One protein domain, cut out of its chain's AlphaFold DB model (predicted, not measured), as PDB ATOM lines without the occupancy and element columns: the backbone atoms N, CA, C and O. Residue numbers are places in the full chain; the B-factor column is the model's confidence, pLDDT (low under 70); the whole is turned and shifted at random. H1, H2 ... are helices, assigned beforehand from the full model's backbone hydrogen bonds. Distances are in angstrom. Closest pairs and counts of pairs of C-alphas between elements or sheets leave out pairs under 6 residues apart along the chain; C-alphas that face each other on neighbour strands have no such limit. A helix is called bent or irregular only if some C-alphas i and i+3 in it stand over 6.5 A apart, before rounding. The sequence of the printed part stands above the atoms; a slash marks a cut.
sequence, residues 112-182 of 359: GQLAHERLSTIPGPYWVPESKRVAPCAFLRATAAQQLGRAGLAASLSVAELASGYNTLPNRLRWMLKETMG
ATOM      1  N   GLY A 112     201.393 119.488 306.568       82.75
ATOM      2  CA  GLY A 112     202.567 119.372 307.427       82.75
ATOM      3  C   GLY A 112     203.173 120.716 307.840       82.75
ATOM      4  O   GLY A 112     203.684 120.831 308.950       82.75
ATOM      5  N   GLN A 113     203.070 121.777 307.028       82.00
ATOM      6  CA  GLN A 113     203.534 123.121 307.418       82.00
ATOM      7  C   GLN A 113     202.605 123.830 308.412       82.00
ATOM      8  O   GLN A 113     203.034 124.778 309.081       82.00
ATOM      9  N   LEU A 114     201.356 123.379 308.526       85.19
ATOM     10  CA  LEU A 114     200.374 123.873 309.491       85.19
ATOM     11  C   LEU A 114     200.429 123.120 310.829       85.19
ATOM     12  O   LEU A 114     199.737 123.519 311.765       85.19
ATOM     13  N   ALA A 115     201.263 122.083 310.950       87.25
ATOM     14  CA  ALA A 115     201.371 121.271 312.156       87.25
ATOM     15  C   ALA A 115     201.712 122.103 313.409       87.25
ATOM     16  O   ALA A 115     202.525 123.037 313.377       87.25
ATOM     17  N   HIS A 116     201.074 121.768 314.533       86.75
ATOM     18  CA  HIS A 116     201.126 122.545 315.775       86.75
ATOM     19  C   HIS A 116     202.552 122.695 316.322       86.75
ATOM     20  O   HIS A 116     202.943 123.772 316.773       86.75
ATOM     21  N   GLU A 117     203.345 121.632 316.239       85.12
ATOM     22  CA  GLU A 117     204.732 121.557 316.686       85.12
ATOM     23  C   GLU A 117     205.676 122.477 315.902       85.12
ATOM     24  O   GLU A 117     206.727 122.865 316.413       85.12
ATOM     25  N   ARG A 118     205.301 122.884 314.683       82.44
ATOM     26  CA  ARG A 118     206.109 123.787 313.850       82.44
ATOM     27  C   ARG A 118     205.861 125.255 314.152       82.44
ATOM     28  O   ARG A 118     206.661 126.106 313.770       82.44
ATOM     29  N   LEU A 119     204.761 125.588 314.824       87.69
ATOM     30  CA  LEU A 119     204.349 126.977 315.001       87.69
ATOM     31  C   LEU A 119     205.439 127.827 315.687       87.69
ATOM     32  O   LEU A 119     205.711 128.946 315.250       87.69
ATOM     33  N   SER A 120     206.095 127.283 316.715       85.69
ATOM     34  CA  SER A 120     207.175 127.950 317.456       85.69
ATOM     35  C   SER A 120     208.535 127.918 316.760       85.69
ATOM     36  O   SER A 120     209.414 128.688 317.141       85.69
ATOM     37  N   THR A 121     208.726 127.059 315.754       83.12
ATOM     38  CA  THR A 121     210.020 126.892 315.075       83.12
ATOM     39  C   THR A 121     210.189 127.826 313.882       83.12
ATOM     40  O   THR A 121     211.292 127.949 313.360       83.12
ATOM     41  N   ILE A 122     209.123 128.506 313.447       85.50
ATOM     42  CA  ILE A 122     209.147 129.399 312.287       85.50
ATOM     43  C   ILE A 122     209.556 130.816 312.731       85.50
ATOM     44  O   ILE A 122     208.742 131.514 313.342       85.50
ATOM     45  N   PRO A 123     210.766 131.296 312.382       82.12
ATOM     46  CA  PRO A 123     211.274 132.590 312.852       82.12
ATOM     47  C   PRO A 123     210.687 133.798 312.098       82.12
ATOM     48  O   PRO A 123     210.911 134.943 312.484       82.12
ATOM     49  N   GLY A 124     209.934 133.559 311.020       85.75
ATOM     50  CA  GLY A 124     209.514 134.596 310.076       85.75
ATOM     51  C   GLY A 124     210.572 134.885 309.001       85.75
ATOM     52  O   GLY A 124     211.672 134.341 309.054       85.75
ATOM     53  N   PRO A 125     210.245 135.700 307.985       85.50
ATOM     54  CA  PRO A 125     211.025 135.819 306.754       85.50
ATOM     55  C   PRO A 125     212.451 136.305 306.998       85.50
ATOM     56  O   PRO A 125     212.678 137.450 307.386       85.50
ATOM     57  N   TYR A 126     213.432 135.443 306.729       83.88
ATOM     58  CA  TYR A 126     214.833 135.728 307.032       83.88
ATOM     59  C   TYR A 126     215.417 136.907 306.231       83.88
ATOM     60  O   TYR A 126     216.386 137.525 306.667       83.88
ATOM     61  N   TRP A 127     214.818 137.258 305.090       83.62
ATOM     62  CA  TRP A 127     215.200 138.425 304.285       83.62
ATOM     63  C   TRP A 127     214.686 139.762 304.840       83.62
ATOM     64  O   TRP A 127     215.141 140.818 304.409       83.62
ATOM     65  N   VAL A 128     213.776 139.736 305.817       85.12
ATOM     66  CA  VAL A 128     213.377 140.925 306.578       85.12
ATOM     67  C   VAL A 128     214.367 141.116 307.735       85.12
ATOM     68  O   VAL A 128     214.764 140.121 308.346       85.12
ATOM     69  N   PRO A 129     214.788 142.351 308.074       87.62
ATOM     70  CA  PRO A 129     215.623 142.602 309.248       87.62
ATOM     71  C   PRO A 129     215.016 141.992 310.511       87.62
ATOM     72  O   PRO A 129     213.818 142.137 310.741       87.62
ATOM     73  N   GLU A 130     215.833 141.347 311.346       87.62
ATOM     74  CA  GLU A 130     215.364 140.604 312.525       87.62
ATOM     75  C   GLU A 130     214.458 141.439 313.444       87.62
ATOM     76  O   GLU A 130     213.416 140.964 313.880       87.62
ATOM     77  N   SER A 131     214.779 142.723 313.624       89.31
ATOM     78  CA  SER A 131     213.994 143.680 314.417       89.31
ATOM     79  C   SER A 131     212.597 143.995 313.863       89.31
ATOM     80  O   SER A 131     211.779 144.573 314.575       89.31
ATOM     81  N   LYS A 132     212.319 143.643 312.604       89.94
ATOM     82  CA  LYS A 132     211.030 143.839 311.927       89.94
ATOM     83  C   LYS A 132     210.318 142.521 311.603       89.94
ATOM     84  O   LYS A 132     209.195 142.558 311.104       89.94
ATOM     85  N   ARG A 133     210.948 141.363 311.835       90.31
ATOM     86  CA  ARG A 133     210.356 140.058 311.505       90.31
ATOM     87  C   ARG A 133     209.144 139.787 312.384       90.31
ATOM     88  O   ARG A 133     209.215 139.862 313.608       90.31
ATOM     89  N   VAL A 134     208.050 139.372 311.752       92.44
ATOM     90  CA  VAL A 134     206.862 138.882 312.449       92.44
ATOM     91  C   VAL A 134     206.746 137.381 312.217       92.44
ATOM     92  O   VAL A 134     206.373 136.923 311.136       92.44
ATOM     93  N   ALA A 135     207.069 136.600 313.246       92.62
ATOM     94  CA  ALA A 135     206.837 135.160 313.250       92.62
ATOM     95  C   ALA A 135     205.326 134.841 313.297       92.62
ATOM     96  O   ALA A 135     204.554 135.624 313.865       92.62
ATOM     97  N   PRO A 136     204.885 133.670 312.802       92.88
ATOM     98  CA  PRO A 136     203.483 133.265 312.860       92.88
ATOM     99  C   PRO A 136     202.909 133.294 314.281       92.88
ATOM    100  O   PRO A 136     201.823 133.822 314.481       92.88
ATOM    101  N   CYS A 137     203.660 132.829 315.286       92.56
ATOM    102  CA  CYS A 137     203.279 132.945 316.701       92.56
ATOM    103  C   CYS A 137     202.886 134.375 317.097       92.56
ATOM    104  O   CYS A 137     201.862 134.586 317.745       92.56
ATOM    105  N   ALA A 138     203.710 135.360 316.728       93.19
ATOM    106  CA  ALA A 138     203.476 136.759 317.069       93.19
ATOM    107  C   ALA A 138     202.237 137.302 316.345       93.19
ATOM    108  O   ALA A 138     201.402 137.962 316.963       93.19
ATOM    109  N   PHE A 139     202.078 136.954 315.066       94.81
ATOM    110  CA  PHE A 139     200.897 137.310 314.286       94.81
ATOM    111  C   PHE A 139     199.614 136.715 314.880       94.81
ATOM    112  O   PHE A 139     198.645 137.439 315.090       94.81
ATOM    113  N   LEU A 140     199.606 135.424 315.221       94.94
ATOM    114  CA  LEU A 140     198.436 134.758 315.799       94.94
ATOM    115  C   LEU A 140     198.050 135.336 317.164       94.94
ATOM    116  O   LEU A 140     196.861 135.477 317.438       94.94
ATOM    117  N   ARG A 141     199.020 135.741 317.996       93.44
ATOM    118  CA  ARG A 141     198.730 136.474 319.243       93.44
ATOM    119  C   ARG A 141     198.031 137.801 318.976       93.44
ATOM    120  O   ARG A 141     197.062 138.120 319.661       93.44
ATOM    121  N   ALA A 142     198.491 138.566 317.987       91.81
ATOM    122  CA  ALA A 142     197.842 139.819 317.609       91.81
ATOM    123  C   ALA A 142     196.414 139.579 317.085       91.81
ATOM    124  O   ALA A 142     195.484 140.282 317.483       91.81
ATOM    125  N   THR A 143     196.215 138.535 316.277       92.31
ATOM    126  CA  THR A 143     194.888 138.114 315.804       92.31
ATOM    127  C   THR A 143     193.970 137.721 316.963       92.31
ATOM    128  O   THR A 143     192.835 138.193 317.035       92.31
ATOM    129  N   ALA A 144     194.462 136.929 317.921       91.81
ATOM    130  CA  ALA A 144     193.712 136.563 319.121       91.81
ATOM    131  C   ALA A 144     193.342 137.790 319.967       91.81
ATOM    132  O   ALA A 144     192.214 137.899 320.447       91.81
ATOM    133  N   ALA A 145     194.258 138.754 320.109       88.75
ATOM    134  CA  ALA A 145     194.016 139.999 320.841       88.75
ATOM    135  C   ALA A 145     192.851 140.784 320.241       88.75
ATOM    136  O   ALA A 145     191.985 141.268 320.975       88.75
ATOM    137  N   GLN A 146     192.834 140.880 318.911       87.19
ATOM    138  CA  GLN A 146     191.789 141.562 318.168       87.19
ATOM    139  C   GLN A 146     190.441 140.844 318.302       87.19
ATOM    140  O   GLN A 146     189.439 141.495 318.586       87.19
ATOM    141  N   GLN A 147     190.412 139.517 318.144       86.62
ATOM    142  CA  GLN A 147     189.174 138.733 318.199       86.62
ATOM    143  C   GLN A 147     188.559 138.684 319.604       86.62
ATOM    144  O   GLN A 147     187.342 138.762 319.746       86.62
ATOM    145  N   LEU A 148     189.386 138.603 320.650       85.25
ATOM    146  CA  LEU A 148     188.920 138.567 322.040       85.25
ATOM    147  C   LEU A 148     188.572 139.957 322.599       85.25
ATOM    148  O   LEU A 148     188.027 140.051 323.700       85.25
ATOM    149  N   GLY A 149     188.945 141.042 321.907       79.88
ATOM    150  CA  GLY A 149     188.780 142.416 322.398       79.88
ATOM    151  C   GLY A 149     189.538 142.705 323.703       79.88
ATOM    152  O   GLY A 149     189.215 143.653 324.418       79.88
ATOM    153  N   ARG A 150     190.522 141.867 324.058       76.50
ATOM    154  CA  ARG A 150     191.266 141.905 325.328       76.50
ATOM    155  C   ARG A 150     192.747 141.635 325.079       76.50
ATOM    156  O   ARG A 150     193.217 140.509 325.238       76.50
ATOM    157  N   ALA A 151     193.494 142.683 324.731       68.12
ATOM    158  CA  ALA A 151     194.915 142.579 324.384       68.12
ATOM    159  C   ALA A 151     195.772 141.871 325.453       68.12
ATOM    160  O   ALA A 151     196.653 141.085 325.111       68.12
ATOM    161  N   GLY A 152     195.471 142.078 326.742       68.06
ATOM    162  CA  GLY A 152     196.188 141.425 327.844       68.06
ATOM    163  C   GLY A 152     196.007 139.903 327.909       68.06
ATOM    164  O   GLY A 152     196.949 139.203 328.260       68.06
ATOM    165  N   LEU A 153     194.837 139.376 327.522       68.44
ATOM    166  CA  LEU A 153     194.544 137.936 327.571       68.44
ATOM    167  C   LEU A 153     195.194 137.179 326.405       68.44
ATOM    168  O   LEU A 153     195.677 136.062 326.563       68.44
ATOM    169  N   ALA A 154     195.255 137.800 325.231       71.06
ATOM    170  CA  ALA A 154     195.906 137.198 324.073       71.06
ATOM    171  C   ALA A 154     197.435 137.139 324.204       71.06
ATOM    172  O   ALA A 154     198.060 136.207 323.699       71.06
ATOM    173  N   ALA A 155     198.038 138.095 324.920       72.94
ATOM    174  CA  ALA A 155     199.461 138.056 325.251       72.94
ATOM    175  C   ALA A 155     199.819 136.887 326.189       72.94
ATOM    176  O   ALA A 155     200.945 136.396 326.132       72.94
ATOM    177  N   SER A 156     198.870 136.421 327.012       80.88
ATOM    178  CA  SER A 156     199.064 135.287 327.924       80.88
ATOM    179  C   SER A 156     198.840 133.907 327.301       80.88
ATOM    180  O   SER A 156     199.129 132.916 327.963       80.88
ATOM    181  N   LEU A 157     198.359 133.817 326.052       86.56
ATOM    182  CA  LEU A 157     198.145 132.522 325.400       86.56
ATOM    183  C   LEU A 157     199.474 131.784 325.186       86.56
ATOM    184  O   LEU A 157     200.429 132.303 324.583       86.56
ATOM    185  N   SER A 158     199.506 130.540 325.654       91.12
ATOM    186  CA  SER A 158     200.573 129.584 325.388       91.12
ATOM    187  C   SER A 158     200.632 129.223 323.900       91.12
ATOM    188  O   SER A 158     199.678 129.404 323.142       91.12
ATOM    189  N   VAL A 159     201.769 128.673 323.457       89.62
ATOM    190  CA  VAL A 159     201.914 128.191 322.071       89.62
ATOM    191  C   VAL A 159     200.889 127.098 321.759       89.62
ATOM    192  O   VAL A 159     200.350 127.083 320.658       89.62
ATOM    193  N   ALA A 160     200.572 126.232 322.725       90.56
ATOM    194  CA  ALA A 160     199.581 125.172 322.553       90.56
ATOM    195  C   ALA A 160     198.164 125.729 322.327       90.56
ATOM    196  O   ALA A 160     197.457 125.242 321.449       90.56
ATOM    197  N   GLU A 161     197.768 126.774 323.061       92.19
ATOM    198  CA  GLU A 161     196.467 127.440 322.879       92.19
ATOM    199  C   GLU A 161     196.386 128.206 321.552       92.19
ATOM    200  O   GLU A 161     195.348 128.210 320.892       92.19
ATOM    201  N   LEU A 162     197.486 128.836 321.123       92.50
ATOM    202  CA  LEU A 162     197.558 129.465 319.801       92.50
ATOM    203  C   LEU A 162     197.466 128.427 318.684       92.50
ATOM    204  O   LEU A 162     196.773 128.659 317.694       92.50
ATOM    205  N   ALA A 163     198.153 127.295 318.840       90.88
ATOM    206  CA  ALA A 163     198.139 126.216 317.869       90.88
ATOM    207  C   ALA A 163     196.726 125.642 317.701       90.88
ATOM    208  O   ALA A 163     196.219 125.608 316.587       90.88
ATOM    209  N   SER A 164     196.050 125.295 318.801       90.31
ATOM    210  CA  SER A 164     194.712 124.698 318.745       90.31
ATOM    211  C   SER A 164     193.601 125.677 318.352       90.31
ATOM    212  O   SER A 164     192.637 125.271 317.708       90.31
ATOM    213  N   GLY A 165     193.708 126.952 318.740       90.38
ATOM    214  CA  GLY A 165     192.637 127.934 318.540       90.38
ATOM    215  C   GLY A 165     192.798 128.842 317.320       90.38
ATOM    216  O   GLY A 165     191.802 129.341 316.800       90.38
ATOM    217  N   TYR A 166     194.031 129.092 316.868       93.69
ATOM    218  CA  TYR A 166     194.319 130.178 315.921       93.69
ATOM    219  C   TYR A 166     195.216 129.780 314.746       93.69
ATOM    220  O   TYR A 166     195.206 130.487 313.736       93.69
ATOM    221  N   ASN A 167     195.970 128.681 314.825       93.94
ATOM    222  CA  ASN A 167     196.854 128.225 313.749       93.94
ATOM    223  C   ASN A 167     196.079 127.501 312.640       93.94
ATOM    224  O   ASN A 167     196.233 126.311 312.402       93.94
ATOM    225  N   THR A 168     195.215 128.250 311.965       93.50
ATOM    226  CA  THR A 168     194.370 127.767 310.876       93.50
ATOM    227  C   THR A 168     194.950 128.175 309.523       93.50
ATOM    228  O   THR A 168     195.665 129.179 309.423       93.50
ATOM    229  N   LEU A 169     194.601 127.444 308.459       94.62
ATOM    230  CA  LEU A 169     194.996 127.794 307.089       94.62
ATOM    231  C   LEU A 169     194.663 129.263 306.728       94.62
ATOM    232  O   LEU A 169     195.566 129.958 306.260       94.62
ATOM    233  N   PRO A 170     193.455 129.803 307.010       96.25
ATOM    234  CA  PRO A 170     193.152 131.214 306.757       96.25
ATOM    235  C   PRO A 170     194.087 132.189 307.477       96.25
ATOM    236  O   PRO A 170     194.572 133.148 306.878       96.25
ATOM    237  N   ASN A 171     194.387 131.955 308.756       95.75
ATOM    238  CA  ASN A 171     195.274 132.841 309.512       95.75
ATOM    239  C   ASN A 171     196.726 132.744 309.039       95.75
ATOM    240  O   ASN A 171     197.421 133.759 308.966       95.75
ATOM    241  N   ARG A 172     197.174 131.545 308.664       94.19
ATOM    242  CA  ARG A 172     198.498 131.319 308.079       94.19
ATOM    243  C   ARG A 172     198.644 131.965 306.711       94.19
ATOM    244  O   ARG A 172     199.681 132.573 306.450       94.19
ATOM    245  N   LEU A 173     197.603 131.925 305.889       96.25
ATOM    246  CA  LEU A 173     197.573 132.618 304.608       96.25
ATOM    247  C   LEU A 173     197.567 134.143 304.782       96.25
ATOM    248  O   LEU A 173     198.348 134.827 304.123       96.25
ATOM    249  N   ARG A 174     196.769 134.691 305.714       96.69
ATOM    250  CA  ARG A 174     196.801 136.128 306.056       96.69
ATOM    251  C   ARG A 174     198.193 136.575 306.506       96.69
ATOM    252  O   ARG A 174     198.692 137.583 306.012       96.69
ATOM    253  N   TRP A 175     198.830 135.804 307.389       95.44
ATOM    254  CA  TRP A 175     200.208 136.049 307.815       95.44
ATOM    255  C   TRP A 175     201.178 136.034 306.630       95.44
ATOM    256  O   TRP A 175     201.949 136.971 306.454       95.44
ATOM    257  N   MET A 176     201.113 135.004 305.784       93.88
ATOM    258  CA  MET A 176     202.001 134.844 304.632       93.88
ATOM    259  C   MET A 176     201.860 136.007 303.641       93.88
ATOM    260  O   MET A 176     202.869 136.577 303.225       93.88
ATOM    261  N   LEU A 177     200.626 136.404 303.316       94.81
ATOM    262  CA  LEU A 177     200.336 137.542 302.443       94.81
ATOM    263  C   LEU A 177     200.882 138.847 303.030       94.81
ATOM    264  O   LEU A 177     201.612 139.567 302.350       94.81
ATOM    265  N   LYS A 178     200.583 139.134 304.298       94.19
ATOM    266  CA  LYS A 178     200.980 140.384 304.945       94.19
ATOM    267  C   LYS A 178     202.483 140.461 305.204       94.19
ATOM    268  O   LYS A 178     203.145 141.372 304.718       94.19
ATOM    269  N   GLU A 179     203.009 139.503 305.956       92.62
ATOM    270  CA  GLU A 179     204.344 139.587 306.550       92.62
ATOM    271  C   GLU A 179     205.438 139.066 305.610       92.62
ATOM    272  O   GLU A 179     206.607 139.372 305.814       92.62
ATOM    273  N   THR A 180     205.094 138.283 304.574       88.75
ATOM    274  CA  THR A 180     206.104 137.635 303.708       88.75
ATOM    275  C   THR A 180     205.975 137.947 302.217       88.75
ATOM    276  O   THR A 180     206.906 137.653 301.470       88.75
ATOM    277  N   MET A 181     204.844 138.508 301.775       91.25
ATOM    278  CA  MET A 181     204.588 138.873 300.369       91.25
ATOM    279  C   MET A 181     204.247 140.361 300.189       91.25
ATOM    280  O   MET A 181     204.001 140.816 299.074       91.25
ATOM    281  N   GLY A 182     204.201 141.144 301.273       89.62
ATOM    282  CA  GLY A 182     203.859 142.568 301.220       89.62
ATOM    283  C   GLY A 182     202.446 142.850 300.692       89.62
ATOM    284  O   GLY A 182     202.193 143.936 300.170       89.62
TER     285      GLY A 182
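This is residues 112 to 182 of the 359 residues of an uncharacterized protein of Emiliania huxleyi (UniProt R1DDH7). The helix H2 forms the core, and four other helices pack round it: H1 and H5 by its first residues and H4 across its side, these three crossed to it at steep tilts, and the short H3 folded back over its far part. The loop of residues 122 to 135 makes one end of the longest axis, and the turn at Gly 149 makes the other. The printed part has 71 residues with five named helices, H1 to H5 in chain order, and no named strand: all helix. It is compact, with a radius of gyration of the C-alphas of 11.7 A and spans of 31 by 26 by 19 A.

Begin with H2, residues 136 to 148, the hub. H5, residues 169 to 181, touches residues 136 to 140 of H2 alone, with its own residues 171 to 175 alone; the closest C-alphas, of Pro 136 and Trp 175, are 6.6 A apart, at a steep tilt of 60 degrees, opposite ways. H4, residues 159 to 166, touches H2 at a steep tilt of 56 degrees, the same way; the closest C-alphas, of Leu 140 and Tyr 166, are 6.2 A apart. H1, residues 116 to 121, touches residues 136 to 137 of H2 alone, closest at the C-alphas of Leu 119 and Cys 137, 6.3 A. H3, residues 151 to 155, touches H2 at the C-alphas of Ala 145 and Ala 151, 4.5 A. H1 also touches H4, closest at the C-alphas of His 116 and Ala 163, 5.2 A. H3 and H5 are apart. In H2, H3, H4 and H5 each O i to N i+4 pair is within hydrogen-bond range; in H1 0 of 2 are, beside 2 of 3 O i to N i+3 pairs.

Find C-alpha 136 at (203.483, 133.265, 312.860); from there H2 runs 18.0 A to C-alpha 148. H5 runs 16.1 A to C-alpha 181 at (204.588, 138.873, 300.369), neither bent nor irregular, but only just: C-alphas 178 and 181 are 6.0 A apart. H4 is 10.0 A long, H3 6.5 A. H1, 9.9 A, is only just irregular: C-alphas 117 and 120 are 6.9 A apart.

Look at the C-alphas of Trp 127 and Gly 149, the two farthest apart, at 32.3 A. The printed part has no cut. The link from H1 to H2 is long; the other three are tight. The mean pLDDT of the printed part is 88.0, and residues 151 to 153 are under 70.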